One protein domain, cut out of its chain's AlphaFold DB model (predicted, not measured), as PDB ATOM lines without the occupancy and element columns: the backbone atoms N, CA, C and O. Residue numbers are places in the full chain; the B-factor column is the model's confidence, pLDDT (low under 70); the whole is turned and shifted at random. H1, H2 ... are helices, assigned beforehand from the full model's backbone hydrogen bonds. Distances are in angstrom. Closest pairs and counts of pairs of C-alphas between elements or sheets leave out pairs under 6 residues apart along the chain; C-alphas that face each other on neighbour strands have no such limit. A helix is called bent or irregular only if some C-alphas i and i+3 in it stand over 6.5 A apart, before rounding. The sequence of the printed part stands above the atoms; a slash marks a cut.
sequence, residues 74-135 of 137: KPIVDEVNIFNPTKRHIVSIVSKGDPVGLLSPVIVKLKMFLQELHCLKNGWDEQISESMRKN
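AT A GLANCE: This is residues 74 to 135 of the 137 residues of an uncharacterized protein of Amphimedon queenslandica (UniProt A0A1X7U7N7). Three helices fold back and forth in a zigzag, H1, H2 and H3, with H2 in the middle: H1 packs on it and so does the longest helix, H3, while H1 and H3 keep clear of each other. A short last helix, H4, sits off to one side of H3, at the end of the link that follows it. The printed part has 62 residues with four named helices, in the order H1, H2, H3, H4, and no named strand; its class is all helix. It is compact, with a radius of gyration of the C-alphas of 11.5 A and spans of 32 by 23 by 19 A.

HOW THE PARTS SIT: Start from H3, residues 104 to 119, and look across to H2, residues 87 to 95. The two touch, their closest C-alphas being those of Val 94 and Ile 107, 5.7 A apart. They run opposite ways at a shallow tilt of 32 degrees, only just short of steep, and form a helical hairpin. Beyond H2 you come to H1, residues 74 to 80, which touches H2; the closest C-alphas are those of Ile 76 and Ile 93, 6.2 A apart. These two also form a helical hairpin, opposite ways at a shallow tilt of 34 degrees, only just short of steep. H1 and H3 are apart. Now turn to H4, residues 130 to 135: it is close to H3 but not clearly touching it, with the C-alphas of Phe 113 and Asn 135 the closest at 7.5 A. Their lines stand at a steep tilt of 50 degrees, opposite ways. H4 is apart from both H1 and H2. Along the backbone, every O i to N i+4 pair is within hydrogen-bond range in H2, against 11 of 12 in H3, 2 of 3 in H1 and 0 of 2 in H4, where 1 of 3 O i to N i+3 pairs is within range.

IN THESE COORDINATES: Find C-alpha 104 at (-11.265, 31.919, -23.468); from there H3 runs 22.3 A to C-alpha 119 at (9.036, 24.250, -18.455). H2, residues 87 to 95, measures 12.2 A. H1 begins at C-alpha 74, at (-19.937, 22.477, -11.988), and reaches residue 80 after 9.8 A. H4 runs 9.9 A from residue 130 to C-alpha 135 at (1.161, 32.637, -10.705); it is neither bent nor irregular, but only just: C-alphas 132 and 135 are 6.4 A apart.

THE WHOLE: The two C-alphas farthest apart are those of Val 100 and Ser 131, at 33.1 A. The printed part runs from residue 74 to 135 with no cut, and its three links, of 6, 8 and 10 residues, are short. The mean pLDDT of the printed part is 84.5; look for low confidence, under 70, at residue 99 and residues 134 to 135.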
ATOM      1  N   LYS A  74     -20.194  23.341 -13.160       82.31
ATOM      2  CA  LYS A  74     -19.937  22.477 -11.988       82.31
ATOM      3  C   LYS A  74     -18.802  21.476 -12.241       82.31
ATOM      4  O   LYS A  74     -17.875  21.463 -11.440       82.31
ATOM      5  N   PRO A  75     -18.740  20.763 -13.387       77.06
ATOM      6  CA  PRO A  75     -17.638  19.834 -13.649       77.06
ATOM      7  C   PRO A  75     -16.268  20.515 -13.762       77.06
ATOM      8  O   PRO A  75     -15.236  19.870 -13.633       77.06
ATOM      9  N   ILE A  76     -16.222  21.810 -14.090       77.56
ATOM     10  CA  ILE A  76     -14.977  22.588 -14.114       77.56
ATOM     11  C   ILE A  76     -14.599  22.986 -12.691       77.56
ATOM     12  O   ILE A  76     -13.458  22.793 -12.290       77.56
ATOM     13  N   VAL A  77     -15.558  23.504 -11.926       76.81
ATOM     14  CA  VAL A  77     -15.358  23.927 -10.535       76.81
ATOM     15  C   VAL A  77     -14.917  22.753  -9.659       76.81
ATOM     16  O   VAL A  77     -13.976  22.899  -8.883       76.81
ATOM     17  N   ASP A  78     -15.524  21.581  -9.831       79.81
ATOM     18  CA  ASP A  78     -15.166  20.368  -9.091       79.81
ATOM     19  C   ASP A  78     -13.730  19.911  -9.400       79.81
ATOM     20  O   ASP A  78     -13.011  19.483  -8.500       79.81
ATOM     21  N   GLU A  79     -13.272  20.060 -10.650       73.56
ATOM     22  CA  GLU A  79     -11.891  19.754 -11.055       73.56
ATOM     23  C   GLU A  79     -10.872  20.788 -10.549       73.56
ATOM     24  O   GLU A  79      -9.718  20.441 -10.287       73.56
ATOM     25  N   VAL A  80     -11.277  22.051 -10.392       70.50
ATOM     26  CA  VAL A  80     -10.427  23.121  -9.838       70.50
ATOM     27  C   VAL A  80     -10.289  22.992  -8.319       70.50
ATOM     28  O   VAL A  80      -9.200  23.196  -7.787       70.50
ATOM     29  N   ASN A  81     -11.361  22.613  -7.621       70.12
ATOM     30  CA  ASN A  81     -11.411  22.525  -6.157       70.12
ATOM     31  C   ASN A  81     -10.800  21.236  -5.579       70.12
ATOM     32  O   ASN A  81     -10.978  20.928  -4.398       70.12
ATOM     33  N   ILE A  82     -10.065  20.471  -6.384       76.75
ATOM     34  CA  ILE A  82      -9.335  19.298  -5.907       76.75
ATOM     35  C   ILE A  82      -8.261  19.761  -4.915       76.75
ATOM     36  O   ILE A  82      -7.518  20.699  -5.178       76.75
ATOM     37  N   PHE A  83      -8.143  19.087  -3.769       74.62
ATOM     38  CA  PHE A  83      -7.162  19.429  -2.725       74.62
ATOM     39  C   PHE A  83      -5.705  19.357  -3.242       74.62
ATOM     40  O   PHE A  83      -4.861  20.199  -2.924       74.62
ATOM     41  N   ASN A  84      -5.438  18.396  -4.134       82.25
ATOM     42  CA  ASN A  84      -4.132  18.120  -4.739       82.25
ATOM     43  C   ASN A  84      -4.211  18.118  -6.287       82.25
ATOM     44  O   ASN A  84      -4.164  17.050  -6.902       82.25
ATOM     45  N   PRO A  85      -4.363  19.281  -6.949       87.38
ATOM     46  CA  PRO A  85      -4.370  19.376  -8.401       87.38
ATOM     47  C   PRO A  85      -3.036  18.902  -8.983       87.38
ATOM     48  O   PRO A  85      -1.962  19.130  -8.423       87.38
ATOM     49  N   THR A  86      -3.117  18.265 -10.146       91.19
ATOM     50  CA  THR A  86      -1.976  17.777 -10.923       91.19
ATOM     51  C   THR A  86      -2.027  18.434 -12.291       91.19
ATOM     52  O   THR A  86      -3.062  18.973 -12.703       91.19
ATOM     53  N   LYS A  87      -0.933  18.353 -13.046       91.00
ATOM     54  CA  LYS A  87      -0.913  18.842 -14.428       91.00
ATOM     55  C   LYS A  87      -2.021  18.198 -15.279       91.00
ATOM     56  O   LYS A  87      -2.621  18.877 -16.107       91.00
ATOM     57  N   ARG A  88      -2.341  16.916 -15.044       91.94
ATOM     58  CA  ARG A  88      -3.444  16.206 -15.717       91.94
ATOM     59  C   ARG A  88      -4.803  16.872 -15.481       91.94
ATOM     60  O   ARG A  88      -5.567  16.998 -16.435       91.94
ATOM     61  N   HIS A  89      -5.085  17.336 -14.262       89.31
ATOM     62  CA  HIS A  89      -6.326  18.058 -13.958       89.31
ATOM     63  C   HIS A  89      -6.419  19.377 -14.740       89.31
ATOM     64  O   HIS A  89      -7.443  19.652 -15.360       89.31
ATOM     65  N   ILE A  90      -5.329  20.148 -14.815       89.38
ATOM     66  CA  ILE A  90      -5.302  21.396 -15.598       89.38
ATOM     67  C   ILE A  90      -5.561  21.121 -17.084       89.38
ATOM     68  O   ILE A  90      -6.355  21.820 -17.712       89.38
ATOM     69  N   VAL A  91      -4.944  20.075 -17.646       90.94
ATOM     70  CA  VAL A  91      -5.188  19.679 -19.042       90.94
ATOM     71  C   VAL A  91      -6.631  19.250 -19.265       90.94
ATOM     72  O   VAL A  91      -7.204  19.649 -20.274       90.94
ATOM     73  N   SER A  92      -7.232  18.495 -18.340       89.19
ATOM     74  CA  SER A  92      -8.653  18.126 -18.409       89.19
ATOM     75  C   SER A  92      -9.530  19.368 -18.581       89.19
ATOM     76  O   SER A  92     -10.309  19.447 -19.532       89.19
ATOM     77  N   ILE A  93      -9.317  20.392 -17.752       87.38
ATOM     78  CA  ILE A  93     -10.076  21.645 -17.817       87.38
ATOM     79  C   ILE A  93      -9.826  22.374 -19.142       87.38
ATOM     80  O   ILE A  93     -10.775  22.759 -19.818       87.38
ATOM     81  N   VAL A  94      -8.563  22.532 -19.546       88.12
ATOM     82  CA  VAL A  94      -8.179  23.212 -20.798       88.12
ATOM     83  C   VAL A  94      -8.697  22.484 -22.041       88.12
ATOM     84  O   VAL A  94      -8.921  23.114 -23.075       88.12
ATOM     85  N   SER A  95      -8.864  21.163 -21.960       86.06
ATOM     86  CA  SER A  95      -9.372  20.334 -23.054       86.06
ATOM     87  C   SER A  95     -10.875  20.494 -23.277       86.06
ATOM     88  O   SER A  95     -11.368  20.136 -24.349       86.06
ATOM     89  N   LYS A  96     -11.605  21.053 -22.301       80.19
ATOM     90  CA  LYS A  96     -13.023  21.370 -22.463       80.19
ATOM     91  C   LYS A  96     -13.136  22.457 -23.528       80.19
ATOM     92  O   LYS A  96     -12.595  23.551 -23.389       80.19
ATOM     93  N   GLY A  97     -13.781  22.104 -24.637       72.25
ATOM     94  CA  GLY A  97     -13.935  22.999 -25.775       72.25
ATOM     95  C   GLY A  97     -14.712  24.256 -25.393       72.25
ATOM     96  O   GLY A  97     -15.642  24.200 -24.593       72.25
ATOM     97  N   ASP A  98     -14.341  25.373 -26.009       77.69
ATOM     98  CA  ASP A  98     -15.023  26.660 -25.892       77.69
ATOM     99  C   ASP A  98     -15.491  27.093 -27.287       77.69
ATOM    100  O   ASP A  98     -14.782  27.834 -27.971       77.69
ATOM    101  N   PRO A  99     -16.636  26.570 -27.765       69.75
ATOM    102  CA  PRO A  99     -17.011  26.686 -29.172       69.75
ATOM    103  C   PRO A  99     -17.210  28.126 -29.654       69.75
ATOM    104  O   PRO A  99     -17.098  28.388 -30.847       69.75
ATOM    105  N   VAL A 100     -17.504  29.055 -28.740       78.44
ATOM    106  CA  VAL A 100     -17.784  30.465 -29.059       78.44
ATOM    107  C   VAL A 100     -16.862  31.450 -28.334       78.44
ATOM    108  O   VAL A 100     -17.044  32.657 -28.460       78.44
ATOM    109  N   GLY A 101     -15.865  30.969 -27.590       84.62
ATOM    110  CA  GLY A 101     -14.865  31.831 -26.961       84.62
ATOM    111  C   GLY A 101     -15.247  32.421 -25.591       84.62
ATOM    112  O   GLY A 101     -14.525  33.279 -25.085       84.62
ATOM    113  N   LEU A 102     -16.354  31.997 -24.971       84.50
ATOM    114  CA  LEU A 102     -16.842  32.556 -23.699       84.50
ATOM    115  C   LEU A 102     -15.911  32.261 -22.515       84.50
ATOM    116  O   LEU A 102     -15.783  33.080 -21.607       84.50
ATOM    117  N   LEU A 103     -15.251  31.103 -22.523       84.31
ATOM    118  CA  LEU A 103     -14.311  30.692 -21.476       84.31
ATOM    119  C   LEU A 103     -12.862  31.066 -21.795       84.31
ATOM    120  O   LEU A 103     -11.972  30.847 -20.970       84.31
ATOM    121  N   SER A 104     -12.608  31.645 -22.966       88.38
ATOM    122  CA  SER A 104     -11.265  31.919 -23.468       88.38
ATOM    123  C   SER A 104     -10.385  32.716 -22.499       88.38
ATOM    124  O   SER A 104      -9.238  32.307 -22.324       88.38
ATOM    125  N   PRO A 105     -10.863  33.760 -21.787       87.12
ATOM    126  CA  PRO A 105     -10.036  34.460 -20.799       87.12
ATOM    127  C   PRO A 105      -9.494  33.541 -19.692       87.12
ATOM    128  O   PRO A 105      -8.345  33.679 -19.276       87.12
ATOM    129  N   VAL A 106     -10.293  32.567 -19.250       84.94
ATOM    130  CA  VAL A 106      -9.909  31.592 -18.216       84.94
ATOM    131  C   VAL A 106      -9.024  30.499 -18.813       84.94
ATOM    132  O   VAL A 106      -7.967  30.179 -18.269       84.94
ATOM    133  N   ILE A 107      -9.406  29.955 -19.972       87.06
ATOM    134  CA  ILE A 107      -8.662  28.887 -20.651       87.06
ATOM    135  C   ILE A 107      -7.261  29.358 -21.054       87.06
ATOM    136  O   ILE A 107      -6.309  28.586 -20.956       87.06
ATOM    137  N   VAL A 108      -7.102  30.611 -21.491       89.88
ATOM    138  CA  VAL A 108      -5.793  31.172 -21.853       89.88
ATOM    139  C   VAL A 108      -4.873  31.234 -20.635       89.88
ATOM    140  O   VAL A 108      -3.745  30.751 -20.733       89.88
ATOM    141  N   LYS A 109      -5.354  31.722 -19.481       88.88
ATOM    142  CA  LYS A 109      -4.576  31.697 -18.228       88.88
ATOM    143  C   LYS A 109      -4.139  30.274 -17.868       88.88
ATOM    144  O   LYS A 109      -2.965  30.037 -17.592       88.88
ATOM    145  N   LEU A 110      -5.048  29.301 -17.958       89.31
ATOM    146  CA  LEU A 110      -4.730  27.896 -17.682       89.31
ATOM    147  C   LEU A 110      -3.738  27.295 -18.689       89.31
ATOM    148  O   LEU A 110      -2.882  26.506 -18.300       89.31
ATOM    149  N   LYS A 111      -3.806  27.675 -19.971       90.94
ATOM    150  CA  LYS A 111      -2.824  27.265 -20.990       90.94
ATOM    151  C   LYS A 111      -1.443  27.851 -20.720       90.94
ATOM    152  O   LYS A 111      -0.458  27.134 -20.870       90.94
ATOM    153  N   MET A 112      -1.365  29.120 -20.320       92.19
ATOM    154  CA  MET A 112      -0.102  29.750 -19.923       92.19
ATOM    155  C   MET A 112       0.496  29.042 -18.705       92.19
ATOM    156  O   MET A 112       1.667  28.671 -18.721       92.19
ATOM    157  N   PHE A 113      -0.325  28.752 -17.697       91.38
ATOM    158  CA  PHE A 113       0.117  27.995 -16.531       91.38
ATOM    159  C   PHE A 113       0.562  26.569 -16.885       91.38
ATOM    160  O   PHE A 113       1.595  26.089 -16.423       91.38
ATOM    161  N   LEU A 114      -0.168  25.893 -17.773       92.00
ATOM    162  CA  LEU A 114       0.221  24.581 -18.278       92.00
ATOM    163  C   LEU A 114       1.595  24.627 -18.965       92.00
ATOM    164  O   LEU A 114       2.413  23.734 -18.743       92.00
ATOM    165  N   GLN A 115       1.869  25.663 -19.766       92.88
ATOM    166  CA  GLN A 115       3.185  25.867 -20.381       92.88
ATOM    167  C   GLN A 115       4.287  26.020 -19.324       92.88
ATOM    168  O   GLN A 115       5.343  25.405 -19.460       92.88
ATOM    169  N   GLU A 116       4.036  26.759 -18.244       92.56
ATOM    170  CA  GLU A 116       4.981  26.895 -17.132       92.56
ATOM    171  C   GLU A 116       5.277  25.544 -16.460       92.56
ATOM    172  O   GLU A 116       6.440  25.173 -16.292       92.56
ATOM    173  N   LEU A 117       4.243  24.746 -16.168       92.31
ATOM    174  CA  LEU A 117       4.408  23.397 -15.608       92.31
ATOM    175  C   LEU A 117       5.234  22.482 -16.525       92.31
ATOM    176  O   LEU A 117       5.992  21.634 -16.043       92.31
ATOM    177  N   HIS A 118       5.112  22.644 -17.846       92.88
ATOM    178  CA  HIS A 118       5.962  21.942 -18.808       92.88
ATOM    179  C   HIS A 118       7.424  22.400 -18.732       92.88
ATOM    180  O   HIS A 118       8.311  21.546 -18.722       92.88
ATOM    181  N   CYS A 119       7.684  23.705 -18.624       93.12
ATOM    182  CA  CYS A 119       9.036  24.250 -18.455       93.12
ATOM    183  C   CYS A 119       9.705  23.761 -17.162       93.12
ATOM    184  O   CYS A 119      10.890  23.430 -17.166       93.12
ATOM    185  N   LEU A 120       8.931  23.638 -16.082       91.62
ATOM    186  CA  LEU A 120       9.383  23.109 -14.790       91.62
ATOM    187  C   LEU A 120       9.545  21.580 -14.776       91.62
ATOM    188  O   LEU A 120       9.990  21.024 -13.778       91.62
ATOM    189  N   LYS A 121       9.207  20.896 -15.879       93.50
ATOM    190  CA  LYS A 121       9.234  19.431 -16.014       93.50
ATOM    191  C   LYS A 121       8.381  18.694 -14.972       93.50
ATOM    192  O   LYS A 121       8.642  17.524 -14.705       93.50
ATOM    193  N   ASN A 122       7.331  19.336 -14.451       92.69
ATOM    194  CA  ASN A 122       6.394  18.701 -13.524       92.69
ATOM    195  C   ASN A 122       5.734  17.495 -14.200       92.69
ATOM    196  O   ASN A 122       5.275  17.585 -15.349       92.69
ATOM    197  N   GLY A 123       5.650  16.372 -13.495       93.62
ATOM    198  CA  GLY A 123       4.990  15.158 -13.959       93.62
ATOM    199  C   GLY A 123       3.506  15.363 -14.288       93.62
ATOM    200  O   GLY A 123       2.894  16.382 -13.970       93.62
ATOM    201  N   TRP A 124       2.904  14.390 -14.973       92.38
ATOM    202  CA  TRP A 124       1.463  14.403 -15.267       92.38
ATOM    203  C   TRP A 124       0.613  14.236 -14.009       92.38
ATOM    204  O   TRP A 124      -0.354  14.971 -13.824       92.38
ATOM    205  N   ASP A 125       1.022  13.299 -13.156       92.75
ATOM    206  CA  ASP A 125       0.347  12.917 -11.912       92.75
ATOM    207  C   ASP A 125       1.056  13.488 -10.669       92.75
ATOM    208  O   ASP A 125       0.676  13.202  -9.538       92.75
ATOM    209  N   GLU A 126       2.078  14.320 -10.882       92.50
ATOM    210  CA  GLU A 126       2.771  15.045  -9.820       92.50
ATOM    211  C   GLU A 126       1.931  16.242  -9.362       92.50
ATOM    212  O   GLU A 126       1.386  17.000 -10.179       92.50
ATOM    213  N   GLN A 127       1.825  16.391  -8.042       91.19
ATOM    214  CA  GLN A 127       1.055  17.447  -7.409       91.19
ATOM    215  C   GLN A 127       1.677  18.819  -7.666       91.19
ATOM    216  O   GLN A 127       2.862  19.041  -7.438       91.19
ATOM    217  N   ILE A 128       0.830  19.770  -8.049       89.69
ATOM    218  CA  ILE A 128       1.208  21.171  -8.197       89.69
ATOM    219  C   ILE A 128       1.381  21.770  -6.800       89.69
ATOM    220  O   ILE A 128       0.416  21.874  -6.023       89.69
ATOM    221  N   SER A 129       2.614  22.166  -6.489       84.94
ATOM    222  CA  SER A 129       2.973  22.782  -5.215       84.94
ATOM    223  C   SER A 129       2.356  24.171  -5.063       84.94
ATOM    224  O   SER A 129       2.016  24.851  -6.031       84.94
ATOM    225  N   GLU A 130       2.206  24.617  -3.822       78.69
ATOM    226  CA  GLU A 130       1.575  25.900  -3.506       78.69
ATOM    227  C   GLU A 130       2.376  27.102  -4.038       78.69
ATOM    228  O   GLU A 130       1.794  28.116  -4.414       78.69
ATOM    229  N   SER A 131       3.704  26.973  -4.158       78.44
ATOM    230  CA  SER A 131       4.558  27.996  -4.775       78.44
ATOM    231  C   SER A 131       4.294  28.170  -6.270       78.44
ATOM    232  O   SER A 131       4.386  29.290  -6.759       78.44
ATOM    233  N   MET A 132       3.917  27.102  -6.981       78.75
ATOM    234  CA  MET A 132       3.566  27.158  -8.405       78.75
ATOM    235  C   MET A 132       2.173  27.768  -8.630       78.75
ATOM    236  O   MET A 132       1.935  28.392  -9.657       78.75
ATOM    237  N   ARG A 133       1.243  27.634  -7.671       71.06
ATOM    238  CA  ARG A 133      -0.142  28.132  -7.812       71.06
ATOM    239  C   ARG A 133      -0.265  29.657  -7.773       71.06
ATOM    240  O   ARG A 133      -1.224  30.188  -8.319       71.06
ATOM    241  N   LYS A 134       0.690  30.361  -7.158       61.84
ATOM    242  CA  LYS A 134       0.650  31.826  -6.976       61.84
ATOM    243  C   LYS A 134       0.725  32.631  -8.279       61.84
ATOM    244  O   LYS A 134       0.469  33.826  -8.258       61.84
ATOM    245  N   ASN A 135       1.052  31.988  -9.398       56.94
ATOM    246  CA  ASN A 135       1.161  32.637 -10.705       56.94
ATOM    247  C   ASN A 135      -0.178  32.706 -11.471       56.94
ATOM    248  O   ASN A 135      -0.194  33.152 -12.616       56.94
TER     249      ASN A 135